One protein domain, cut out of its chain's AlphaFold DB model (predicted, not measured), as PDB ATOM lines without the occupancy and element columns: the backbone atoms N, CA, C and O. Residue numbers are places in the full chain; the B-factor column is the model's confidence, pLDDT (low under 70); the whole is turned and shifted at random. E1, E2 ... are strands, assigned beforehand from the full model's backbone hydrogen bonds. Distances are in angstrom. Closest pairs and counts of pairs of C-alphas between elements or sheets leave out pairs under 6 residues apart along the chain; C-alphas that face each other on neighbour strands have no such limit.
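This is residues 183 to 254 of the 254 residues of an uncharacterized protein of Streptomyces albaduncus (UniProt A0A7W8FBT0). A three-stranded antiparallel sheet of E1, E2 and E5 and a two-stranded hairpin of E3 and E4 spread from each other as a loose V, joined at one end by the links 214 to 217 and 242 to 247. At the opposite end of the long axis, residues 194 to 201 of the loop between E1 and E2 stick out. The printed part has 72 residues, with no named helix and five named strands, E1 to E5 along the chain; the larger sheet has the order E1 - E2 - E5, and E3 and E4 are antiparallel too. The class is all strand, though under half of the residues, 31 of the 72, are in named elements. The whole is loose, with a radius of gyration of the C-alphas of 14.8 A and spans of 47 by 22 by 17 A.

E1, residues 183 to 189, and E2, residues 206 to 213, form a hairpin and run antiparallel, at 164 degrees between directions. N 185 and O 210 are within hydrogen-bond range at 2.9 A, and the C-alphas of 186 and 209, which face each other, are 4.4 A apart. E3, residues 218 to 222, follows E2 and is apart from it. E3 and E4, residues 237 to 241, form an antiparallel hairpin at 158 degrees, with N 220 and O 239 at 2.8 A. E2 and E4 are only just apart, 8.5 A at the closest. E5, residues 248 to 253, is antiparallel to E2 at 160 degrees, with N 209 and O 251 within range at 3.0 A. E1 and E5 are the edge strands, and E2 is the inner strand. The closest C-alphas of E4 and E5, those of Leu 239 and Ser 249, are 7.8 A apart, the one pair within 8 A. E3 and E5 are apart.

E1 begins at C-alpha 183 (110.602, 106.744, 63.088) and measures 20.4 A from first to last C-alpha. E2, the longest strand with 8 residues, measures 23.3 A. E3 measures 12.9 A from C-alpha 218 (117.658, 95.724, 64.400), and E4 measures 13.5 A. E5 measures 17.2 A and ends at C-alpha 253 (120.809, 114.030, 76.237).

The C-alphas farthest apart, those of Gly 196 and Glu 243, are 47.0 A from each other. Without residues 194 to 201, which stand free, the body spans 41 by 22 by 17 A. The links E1 to E2, 16 residues, and E3 to E4, 14 residues, are long; E2 to E3 is tight, and E4 to E5 is short. The printed part has no cut and ends at Ser 254, the chain's last residue. The mean pLDDT of the printed part is 86.1, and residues 232 to 234 are under 70.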
ATOM      1  N   SER A 183     111.256 105.491  62.725       92.44
ATOM      2  CA  SER A 183     110.602 106.744  63.088       92.44
ATOM      3  C   SER A 183     111.249 107.290  64.351       92.44
ATOM      4  O   SER A 183     111.428 106.564  65.330       92.44
ATOM      5  N   VAL A 184     111.610 108.572  64.338       94.62
ATOM      6  CA  VAL A 184     112.265 109.225  65.474       94.62
ATOM      7  C   VAL A 184     111.495 110.479  65.846       94.62
ATOM      8  O   VAL A 184     111.258 111.343  65.007       94.62
ATOM      9  N   THR A 185     111.137 110.591  67.121       94.75
ATOM     10  CA  THR A 185     110.526 111.796  67.689       94.75
ATOM     11  C   THR A 185     111.462 112.372  68.734       94.75
ATOM     12  O   THR A 185     111.867 111.670  69.662       94.75
ATOM     13  N   VAL A 186     111.799 113.653  68.597       93.75
ATOM     14  CA  VAL A 186     112.654 114.374  69.544       93.75
ATOM     15  C   VAL A 186     111.810 115.384  70.306       93.75
ATOM     16  O   VAL A 186     111.029 116.122  69.716       93.75
ATOM     17  N   THR A 187     111.970 115.407  71.622       94.06
ATOM     18  CA  THR A 187     111.322 116.362  72.527       94.06
ATOM     19  C   THR A 187     112.394 117.074  73.337       94.06
ATOM     20  O   THR A 187     113.380 116.453  73.731       94.06
ATOM     21  N   GLY A 188     112.231 118.377  73.546       91.88
ATOM     22  CA  GLY A 188     113.144 119.199  74.335       91.88
ATOM     23  C   GLY A 188     112.483 119.681  75.620       91.88
ATOM     24  O   GLY A 188     111.276 119.906  75.653       91.88
ATOM     25  N   ALA A 189     113.278 119.843  76.668       91.31
ATOM     26  CA  ALA A 189     112.926 120.511  77.912       91.31
ATOM     27  C   ALA A 189     113.979 121.586  78.191       91.31
ATOM     28  O   ALA A 189     115.155 121.372  77.897       91.31
ATOM     29  N   HIS A 190     113.557 122.725  78.744       87.44
ATOM     30  CA  HIS A 190     114.443 123.864  79.029       87.44
ATOM     31  C   HIS A 190     115.261 124.297  77.796       87.44
ATOM     32  O   HIS A 190     116.449 124.582  77.877       87.44
ATOM     33  N   THR A 191     114.627 124.300  76.616       87.56
ATOM     34  CA  THR A 191     115.288 124.614  75.335       87.56
ATOM     35  C   THR A 191     115.610 126.095  75.160       87.56
ATOM     36  O   THR A 191     116.302 126.464  74.216       87.56
ATOM     37  N   GLU A 192     115.109 126.930  76.063       82.69
ATOM     38  CA  GLU A 192     115.394 128.352  76.150       82.69
ATOM     39  C   GLU A 192     115.935 128.636  77.552       82.69
ATOM     40  O   GLU A 192     115.355 128.193  78.544       82.69
ATOM     41  N   TYR A 193     117.057 129.353  77.634       78.44
ATOM     42  CA  TYR A 193     117.646 129.779  78.900       78.44
ATOM     43  C   TYR A 193     118.150 131.216  78.785       78.44
ATOM     44  O   TYR A 193     118.885 131.562  77.859       78.44
ATOM     45  N   SER A 194     117.763 132.044  79.752       77.19
ATOM     46  CA  SER A 194     118.262 133.405  79.921       77.19
ATOM     47  C   SER A 194     118.853 133.528  81.321       77.19
ATOM     48  O   SER A 194     118.120 133.502  82.306       77.19
ATOM     49  N   GLY A 195     120.175 133.653  81.416       84.19
ATOM     50  CA  GLY A 195     120.882 133.740  82.691       84.19
ATOM     51  C   GLY A 195     122.392 133.615  82.518       84.19
ATOM     52  O   GLY A 195     122.903 133.616  81.398       84.19
ATOM     53  N   GLY A 196     123.122 133.526  83.630       83.69
ATOM     54  CA  GLY A 196     124.571 133.316  83.601       83.69
ATOM     55  C   GLY A 196     124.936 131.915  83.104       83.69
ATOM     56  O   GLY A 196     124.197 130.960  83.339       83.69
ATOM     57  N   CYS A 197     126.077 131.785  82.426       83.81
ATOM     58  CA  CYS A 197     126.646 130.487  82.062       83.81
ATOM     59  C   CYS A 197     127.625 130.020  83.156       83.81
ATOM     60  O   CYS A 197     128.518 130.796  83.506       83.81
ATOM     61  N   PRO A 198     127.538 128.770  83.648       80.94
ATOM     62  CA  PRO A 198     126.616 127.704  83.239       80.94
ATOM     63  C   PRO A 198     125.224 127.805  83.903       80.94
ATOM     64  O   PRO A 198     125.115 128.360  84.997       80.94
ATOM     65  N   PRO A 199     124.170 127.248  83.275       81.12
ATOM     66  CA  PRO A 199     122.842 127.176  83.880       81.12
ATOM     67  C   PRO A 199     122.846 126.335  85.174       81.12
ATOM     68  O   PRO A 199     123.628 125.381  85.278       81.12
ATOM     69  N   PRO A 200     121.971 126.641  86.153       83.06
ATOM     70  CA  PRO A 200     121.795 125.833  87.356       83.06
ATOM     71  C   PRO A 200     121.450 124.371  87.036       83.06
ATOM     72  O   PRO A 200     120.763 124.065  86.058       83.06
ATOM     73  N   SER A 201     121.879 123.443  87.898       74.44
ATOM     74  CA  SER A 201     121.521 122.026  87.782       74.44
ATOM     75  C   SER A 201     120.000 121.853  87.865       74.44
ATOM     76  O   SER A 201     119.410 122.105  88.913       74.44
ATOM     77  N   GLY A 202     119.375 121.422  86.768       79.62
ATOM     78  CA  GLY A 202     117.917 121.303  86.631       79.62
ATOM     79  C   GLY A 202     117.305 122.254  85.599       79.62
ATOM     80  O   GLY A 202     116.235 121.958  85.083       79.62
ATOM     81  N   GLU A 203     118.012 123.328  85.239       80.88
ATOM     82  CA  GLU A 203     117.603 124.281  84.193       80.88
ATOM     83  C   GLU A 203     118.400 124.111  82.893       80.88
ATOM     84  O   GLU A 203     118.138 124.783  81.898       80.88
ATOM     85  N   ALA A 204     119.375 123.198  82.889       83.88
ATOM     86  CA  ALA A 204     120.119 122.851  81.690       83.88
ATOM     87  C   ALA A 204     119.178 122.277  80.605       83.88
ATOM     88  O   ALA A 204     118.317 121.443  80.920       83.88
ATOM     89  N   PRO A 205     119.355 122.676  79.331       86.56
ATOM     90  CA  PRO A 205     118.602 122.112  78.220       86.56
ATOM     91  C   PRO A 205     118.745 120.594  78.159       86.56
ATOM     92  O   PRO A 205     119.848 120.059  78.183       86.56
ATOM     93  N   ALA A 206     117.625 119.890  78.031       87.81
ATOM     94  CA  ALA A 206     117.615 118.442  77.895       87.81
ATOM     95  C   ALA A 206     116.798 118.023  76.675       87.81
ATOM     96  O   ALA A 206     115.678 118.483  76.474       87.81
ATOM     97  N   PHE A 207     117.316 117.075  75.900       90.94
ATOM     98  CA  PHE A 207     116.615 116.495  74.760       90.94
ATOM     99  C   PHE A 207     116.355 115.009  74.991       90.94
ATOM    100  O   PHE A 207     117.162 114.276  75.556       90.94
ATOM    101  N   THR A 208     115.195 114.539  74.558       92.38
ATOM    102  CA  THR A 208     114.799 113.135  74.583       92.38
ATOM    103  C   THR A 208     114.460 112.706  73.165       92.38
ATOM    104  O   THR A 208     113.535 113.256  72.572       92.38
ATOM    105  N   ALA A 209     115.138 111.679  72.657       93.56
ATOM    106  CA  ALA A 209     114.766 111.018  71.410       93.56
ATOM    107  C   ALA A 209     114.059 109.692  71.707       93.56
ATOM    108  O   ALA A 209     114.525 108.890  72.519       93.56
ATOM    109  N   THR A 210     112.937 109.465  71.030       94.69
ATOM    110  CA  THR A 210     112.197 108.201  71.033       94.69
ATOM    111  C   THR A 210     112.283 107.594  69.643       94.69
ATOM    112  O   THR A 210     111.849 108.208  68.672       94.69
ATOM    113  N   PHE A 211     112.843 106.394  69.561       93.62
ATOM    114  CA  PHE A 211     113.012 105.618  68.339       93.62
ATOM    115  C   PHE A 211     111.931 104.546  68.283       93.62
ATOM    116  O   PHE A 211     111.743 103.830  69.266       93.62
ATOM    117  N   THR A 212     111.259 104.425  67.142       93.62
ATOM    118  CA  THR A 212     110.266 103.386  66.858       93.62
ATOM    119  C   THR A 212     110.638 102.691  65.555       93.62
ATOM    120  O   THR A 212     110.817 103.347  64.531       93.62
ATOM    121  N   LEU A 213     110.787 101.371  65.598       92.50
ATOM    122  CA  LEU A 213     111.140 100.549  64.446       92.50
ATOM    123  C   LEU A 213     109.916  99.877  63.831       92.50
ATOM    124  O   LEU A 213     109.037  99.409  64.546       92.50
ATOM    125  N   GLY A 214     109.905  99.732  62.507       89.00
ATOM    126  CA  GLY A 214     108.913  98.902  61.819       89.00
ATOM    127  C   GLY A 214     109.138  97.397  62.008       89.00
ATOM    128  O   GLY A 214     108.207  96.610  61.856       89.00
ATOM    129  N   ARG A 215     110.369  96.974  62.340       86.81
ATOM    130  CA  ARG A 215     110.734  95.558  62.497       86.81
ATOM    131  C   ARG A 215     111.917  95.365  63.443       86.81
ATOM    132  O   ARG A 215     112.871  96.139  63.412       86.81
ATOM    133  N   VAL A 216     111.873  94.283  64.215       89.94
ATOM    134  CA  VAL A 216     112.985  93.759  65.024       89.94
ATOM    135  C   VAL A 216     113.339  92.340  64.546       89.94
ATOM    136  O   VAL A 216     112.457  91.673  64.003       89.94
ATOM    137  N   PRO A 217     114.602  91.888  64.669       91.00
ATOM    138  CA  PRO A 217     115.716  92.560  65.329       91.00
ATOM    139  C   PRO A 217     116.391  93.622  64.455       91.00
ATOM    140  O   PRO A 217     116.488  93.479  63.233       91.00
ATOM    141  N   ALA A 218     116.890  94.687  65.085       90.81
ATOM    142  CA  ALA A 218     117.658  95.724  64.400       90.81
ATOM    143  C   ALA A 218     118.669  96.419  65.318       90.81
ATOM    144  O   ALA A 218     118.554  96.416  66.545       90.81
ATOM    145  N   GLU A 219     119.652  97.056  64.690       92.00
ATOM    146  CA  GLU A 219     120.657  97.886  65.345       92.00
ATOM    147  C   GLU A 219     120.606  99.283  64.710       92.00
ATOM    148  O   GLU A 219     120.702  99.423  63.489       92.00
ATOM    149  N   VAL A 220     120.392 100.312  65.531       93.44
ATOM    150  CA  VAL A 220     120.255 101.706  65.092       93.44
ATOM    151  C   VAL A 220     121.470 102.492  65.549       93.44
ATOM    152  O   VAL A 220     121.721 102.624  66.748       93.44
ATOM    153  N   PHE A 221     122.198 103.057  64.590       92.81
ATOM    154  CA  PHE A 221     123.290 103.987  64.854       92.81
ATOM    155  C   PHE A 221     122.762 105.417  64.773       92.81
ATOM    156  O   PHE A 221     122.167 105.808  63.771       92.81
ATOM    157  N   TYR A 222     122.970 106.202  65.824       92.19
ATOM    158  CA  TYR A 222     122.496 107.581  65.907       92.19
ATOM    159  C   TYR A 222     123.554 108.491  66.526       92.19
ATOM    160  O   TYR A 222     124.460 108.039  67.224       92.19
ATOM    161  N   ARG A 223     123.439 109.793  66.279       92.00
ATOM    162  CA  ARG A 223     124.250 110.821  66.937       92.00
ATOM    163  C   ARG A 223     123.441 112.101  67.087       92.00
ATOM    164  O   ARG A 223     122.552 112.361  66.277       92.00
ATOM    165  N   TRP A 224     123.768 112.889  68.101       88.06
ATOM    166  CA  TRP A 224     123.183 114.209  68.302       88.06
ATOM    167  C   TRP A 224     123.976 115.243  67.509       88.06
ATOM    168  O   TRP A 224     125.201 115.302  67.609       88.06
ATOM    169  N   VAL A 225     123.277 116.038  66.705       87.75
ATOM    170  CA  VAL A 225     123.867 117.101  65.889       87.75
ATOM    171  C   VAL A 225     123.072 118.372  66.149       87.75
ATOM    172  O   VAL A 225     121.842 118.354  66.092       87.75
ATOM    173  N   ALA A 226     123.767 119.459  66.468       83.81
ATOM    174  CA  ALA A 226     123.177 120.777  66.599       83.81
ATOM    175  C   ALA A 226     122.833 121.354  65.219       83.81
ATOM    176  O   ALA A 226     123.269 120.869  64.174       83.81
ATOM    177  N   LYS A 227     122.025 122.415  65.204       81.38
ATOM    178  CA  LYS A 227     121.535 123.034  63.963       81.38
ATOM    179  C   LYS A 227     122.659 123.553  63.058       81.38
ATOM    180  O   LYS A 227     122.500 123.570  61.842       81.38
ATOM    181  N   ASP A 228     123.777 123.969  63.642       83.25
ATOM    182  CA  ASP A 228     124.976 124.430  62.934       83.25
ATOM    183  C   ASP A 228     125.846 123.279  62.390       83.25
ATOM    184  O   ASP A 228     126.889 123.518  61.787       83.25
ATOM    185  N   GLY A 229     125.420 122.028  62.582       76.31
ATOM    186  CA  GLY A 229     126.162 120.839  62.182       76.31
ATOM    187  C   GLY A 229     127.227 120.408  63.191       76.31
ATOM    188  O   GLY A 229     127.861 119.370  62.981       76.31
ATOM    189  N   SER A 230     127.418 121.147  64.291       75.31
ATOM    190  CA  SER A 230     128.323 120.727  65.356       75.31
ATOM    191  C   SER A 230     127.735 119.518  66.087       75.31
ATOM    192  O   SER A 230     126.563 119.478  66.458       75.31
ATOM    193  N   ALA A 231     128.534 118.468  66.249       70.81
ATOM    194  CA  ALA A 231     128.137 117.318  67.047       70.81
ATOM    195  C   ALA A 231     128.606 117.561  68.484       70.81
ATOM    196  O   ALA A 231     129.809 117.637  68.726       70.81
ATOM    197  N   ALA A 232     127.668 117.693  69.427       64.62
ATOM    198  CA  ALA A 232     128.008 117.861  70.842       64.62
ATOM    199  C   ALA A 232     128.733 116.626  71.407       64.62
ATOM    200  O   ALA A 232     129.586 116.750  72.279       64.62
ATOM    201  N   ASP A 233     128.436 115.449  70.842       65.88
ATOM    202  CA  ASP A 233     129.192 114.216  71.029       65.88
ATOM    203  C   ASP A 233     129.830 113.801  69.694       65.88
ATOM    204  O   ASP A 233     129.103 113.563  68.724       65.88
ATOM    205  N   PRO A 234     131.162 113.637  69.604       61.81
ATOM    206  CA  PRO A 234     131.808 113.256  68.347       61.81
ATOM    207  C   PRO A 234     131.511 111.801  67.933       61.81
ATOM    208  O   PRO A 234     131.735 111.423  66.782       61.81
ATOM    209  N   GLY A 235     131.027 110.966  68.859       83.50
ATOM    210  CA  GLY A 235     130.830 109.532  68.658       83.50
ATOM    211  C   GLY A 235     129.423 109.146  68.199       83.50
ATOM    212  O   GLY A 235     128.419 109.648  68.699       83.50
ATOM    213  N   TRP A 236     129.352 108.172  67.292       90.00
ATOM    214  CA  TRP A 236     128.116 107.440  67.018       90.00
ATOM    215  C   TRP A 236     127.720 106.592  68.229       90.00
ATOM    216  O   TRP A 236     128.560 105.921  68.831       90.00
ATOM    217  N   ARG A 237     126.433 106.601  68.562       90.88
ATOM    218  CA  ARG A 237     125.816 105.761  69.587       90.88
ATOM    219  C   ARG A 237     125.010 104.648  68.924       90.88
ATOM    220  O   ARG A 237     124.475 104.834  67.832       90.88
ATOM    221  N   THR A 238     124.888 103.516  69.609       92.88
ATOM    222  CA  THR A 238     124.182 102.332  69.110       92.88
ATOM    223  C   THR A 238     123.010 101.987  70.021       92.88
ATOM    224  O   THR A 238     123.179 101.914  71.237       92.88
ATOM    225  N   LEU A 239     121.832 101.761  69.439       92.06
ATOM    226  CA  LEU A 239     120.668 101.177  70.109       92.06
ATOM    227  C   LEU A 239     120.376  99.809  69.506       92.06
ATOM    228  O   LEU A 239     120.233  99.679  68.291       92.06
ATOM    229  N   SER A 240     120.253  98.802  70.360       91.50
ATOM    230  CA  SER A 240     119.918  97.440  69.955       91.50
ATOM    231  C   SER A 240     118.455  97.152  70.257       91.50
ATOM    232  O   SER A 240     117.976  97.422  71.356       91.50
ATOM    233  N   PHE A 241     117.769  96.564  69.287       90.75
ATOM    234  CA  PHE A 241     116.398  96.102  69.416       90.75
ATOM    235  C   PHE A 241     116.384  94.603  69.130       90.75
ATOM    236  O   PHE A 241     116.258  94.211  67.967       90.75
ATOM    237  N   PRO A 242     116.619  93.756  70.146       89.62
ATOM    238  CA  PRO A 242     116.564  92.313  69.975       89.62
ATOM    239  C   PRO A 242     115.117  91.845  69.776       89.62
ATOM    240  O   PRO A 242     114.160  92.560  70.083       89.62
ATOM    241  N   GLU A 243     114.955  90.624  69.275       85.81
ATOM    242  CA  GLU A 243     113.640  89.984  69.198       85.81
ATOM    243  C   GLU A 243     112.999  89.924  70.596       85.81
ATOM    244  O   GLU A 243     113.654  89.589  71.581       85.81
ATOM    245  N   GLY A 244     111.726  90.313  70.697       79.50
ATOM    246  CA  GLY A 244     110.962  90.282  71.950       79.50
ATOM    247  C   GLY A 244     111.101  91.498  72.880       79.50
ATOM    248  O   GLY A 244     110.266  91.654  73.763       79.50
ATOM    249  N   ALA A 245     112.063  92.410  72.677       78.38
ATOM    250  CA  ALA A 245     112.217  93.616  73.519       78.38
ATOM    251  C   ALA A 245     111.271  94.780  73.153       78.38
ATOM    252  O   ALA A 245     111.301  95.841  73.779       78.38
ATOM    253  N   GLY A 246     110.422  94.582  72.141       83.25
ATOM    254  CA  GLY A 246     109.562  95.616  71.574       83.25
ATOM    255  C   GLY A 246     110.286  96.505  70.559       83.25
ATOM    256  O   GLY A 246     111.494  96.423  70.353       83.25
ATOM    257  N   VAL A 247     109.519  97.361  69.885       89.06
ATOM    258  CA  VAL A 247     110.003  98.185  68.762       89.06
ATOM    259  C   VAL A 247     110.393  99.614  69.157       89.06
ATOM    260  O   VAL A 247     110.787 100.399  68.298       89.06
ATOM    261  N   ARG A 248     110.268  99.980  70.439       90.31
ATOM    262  CA  ARG A 248     110.422 101.356  70.938       90.31
ATOM    263  C   ARG A 248     111.576 101.475  71.930       90.31
ATOM    264  O   ARG A 248     111.652 100.706  72.877       90.31
ATOM    265  N   SER A 249     112.414 102.500  71.769       90.88
ATOM    266  CA  SER A 249     113.487 102.843  72.712       90.88
ATOM    267  C   SER A 249     113.565 104.352  72.946       90.88
ATOM    268  O   SER A 249     113.242 105.140  72.056       90.88
ATOM    269  N   ARG A 250     113.972 104.770  74.150       90.62
ATOM    270  CA  ARG A 250     114.080 106.179  74.558       90.62
ATOM    271  C   ARG A 250     115.491 106.464  75.064       90.62
ATOM    272  O   ARG A 250     116.000 105.743  75.912       90.62
ATOM    273  N   THR A 251     116.089 107.551  74.590       89.25
ATOM    274  CA  THR A 251     117.400 108.044  75.039       89.25
ATOM    275  C   THR A 251     117.310 109.519  75.418       89.25
ATOM    276  O   THR A 251     116.484 110.255  74.868       89.25
ATOM    277  N   ARG A 252     118.139 109.947  76.373       86.31
ATOM    278  CA  ARG A 252     118.203 111.326  76.869       86.31
ATOM    279  C   ARG A 252     119.596 111.903  76.635       86.31
ATOM    280  O   ARG A 252     120.597 111.205  76.788       86.31
ATOM    281  N   TRP A 253     119.630 113.178  76.283       80.31
ATOM    282  CA  TRP A 253     120.809 114.030  76.237       80.31
ATOM    283  C   TRP A 253     120.568 115.233  77.157       80.31
ATOM    284  O   TRP A 253     119.439 115.726  77.240       80.31
ATOM    285  N   SER A 254     121.599 115.643  77.882       74.94
ATOM    286  CA  SER A 254     121.604 116.714  78.885       74.94
ATOM    287  C   SER A 254     122.967 117.373  78.904       74.94
ATOM    288  O   SER A 254     123.934 116.593  78.732       74.94
TER     289      SER A 254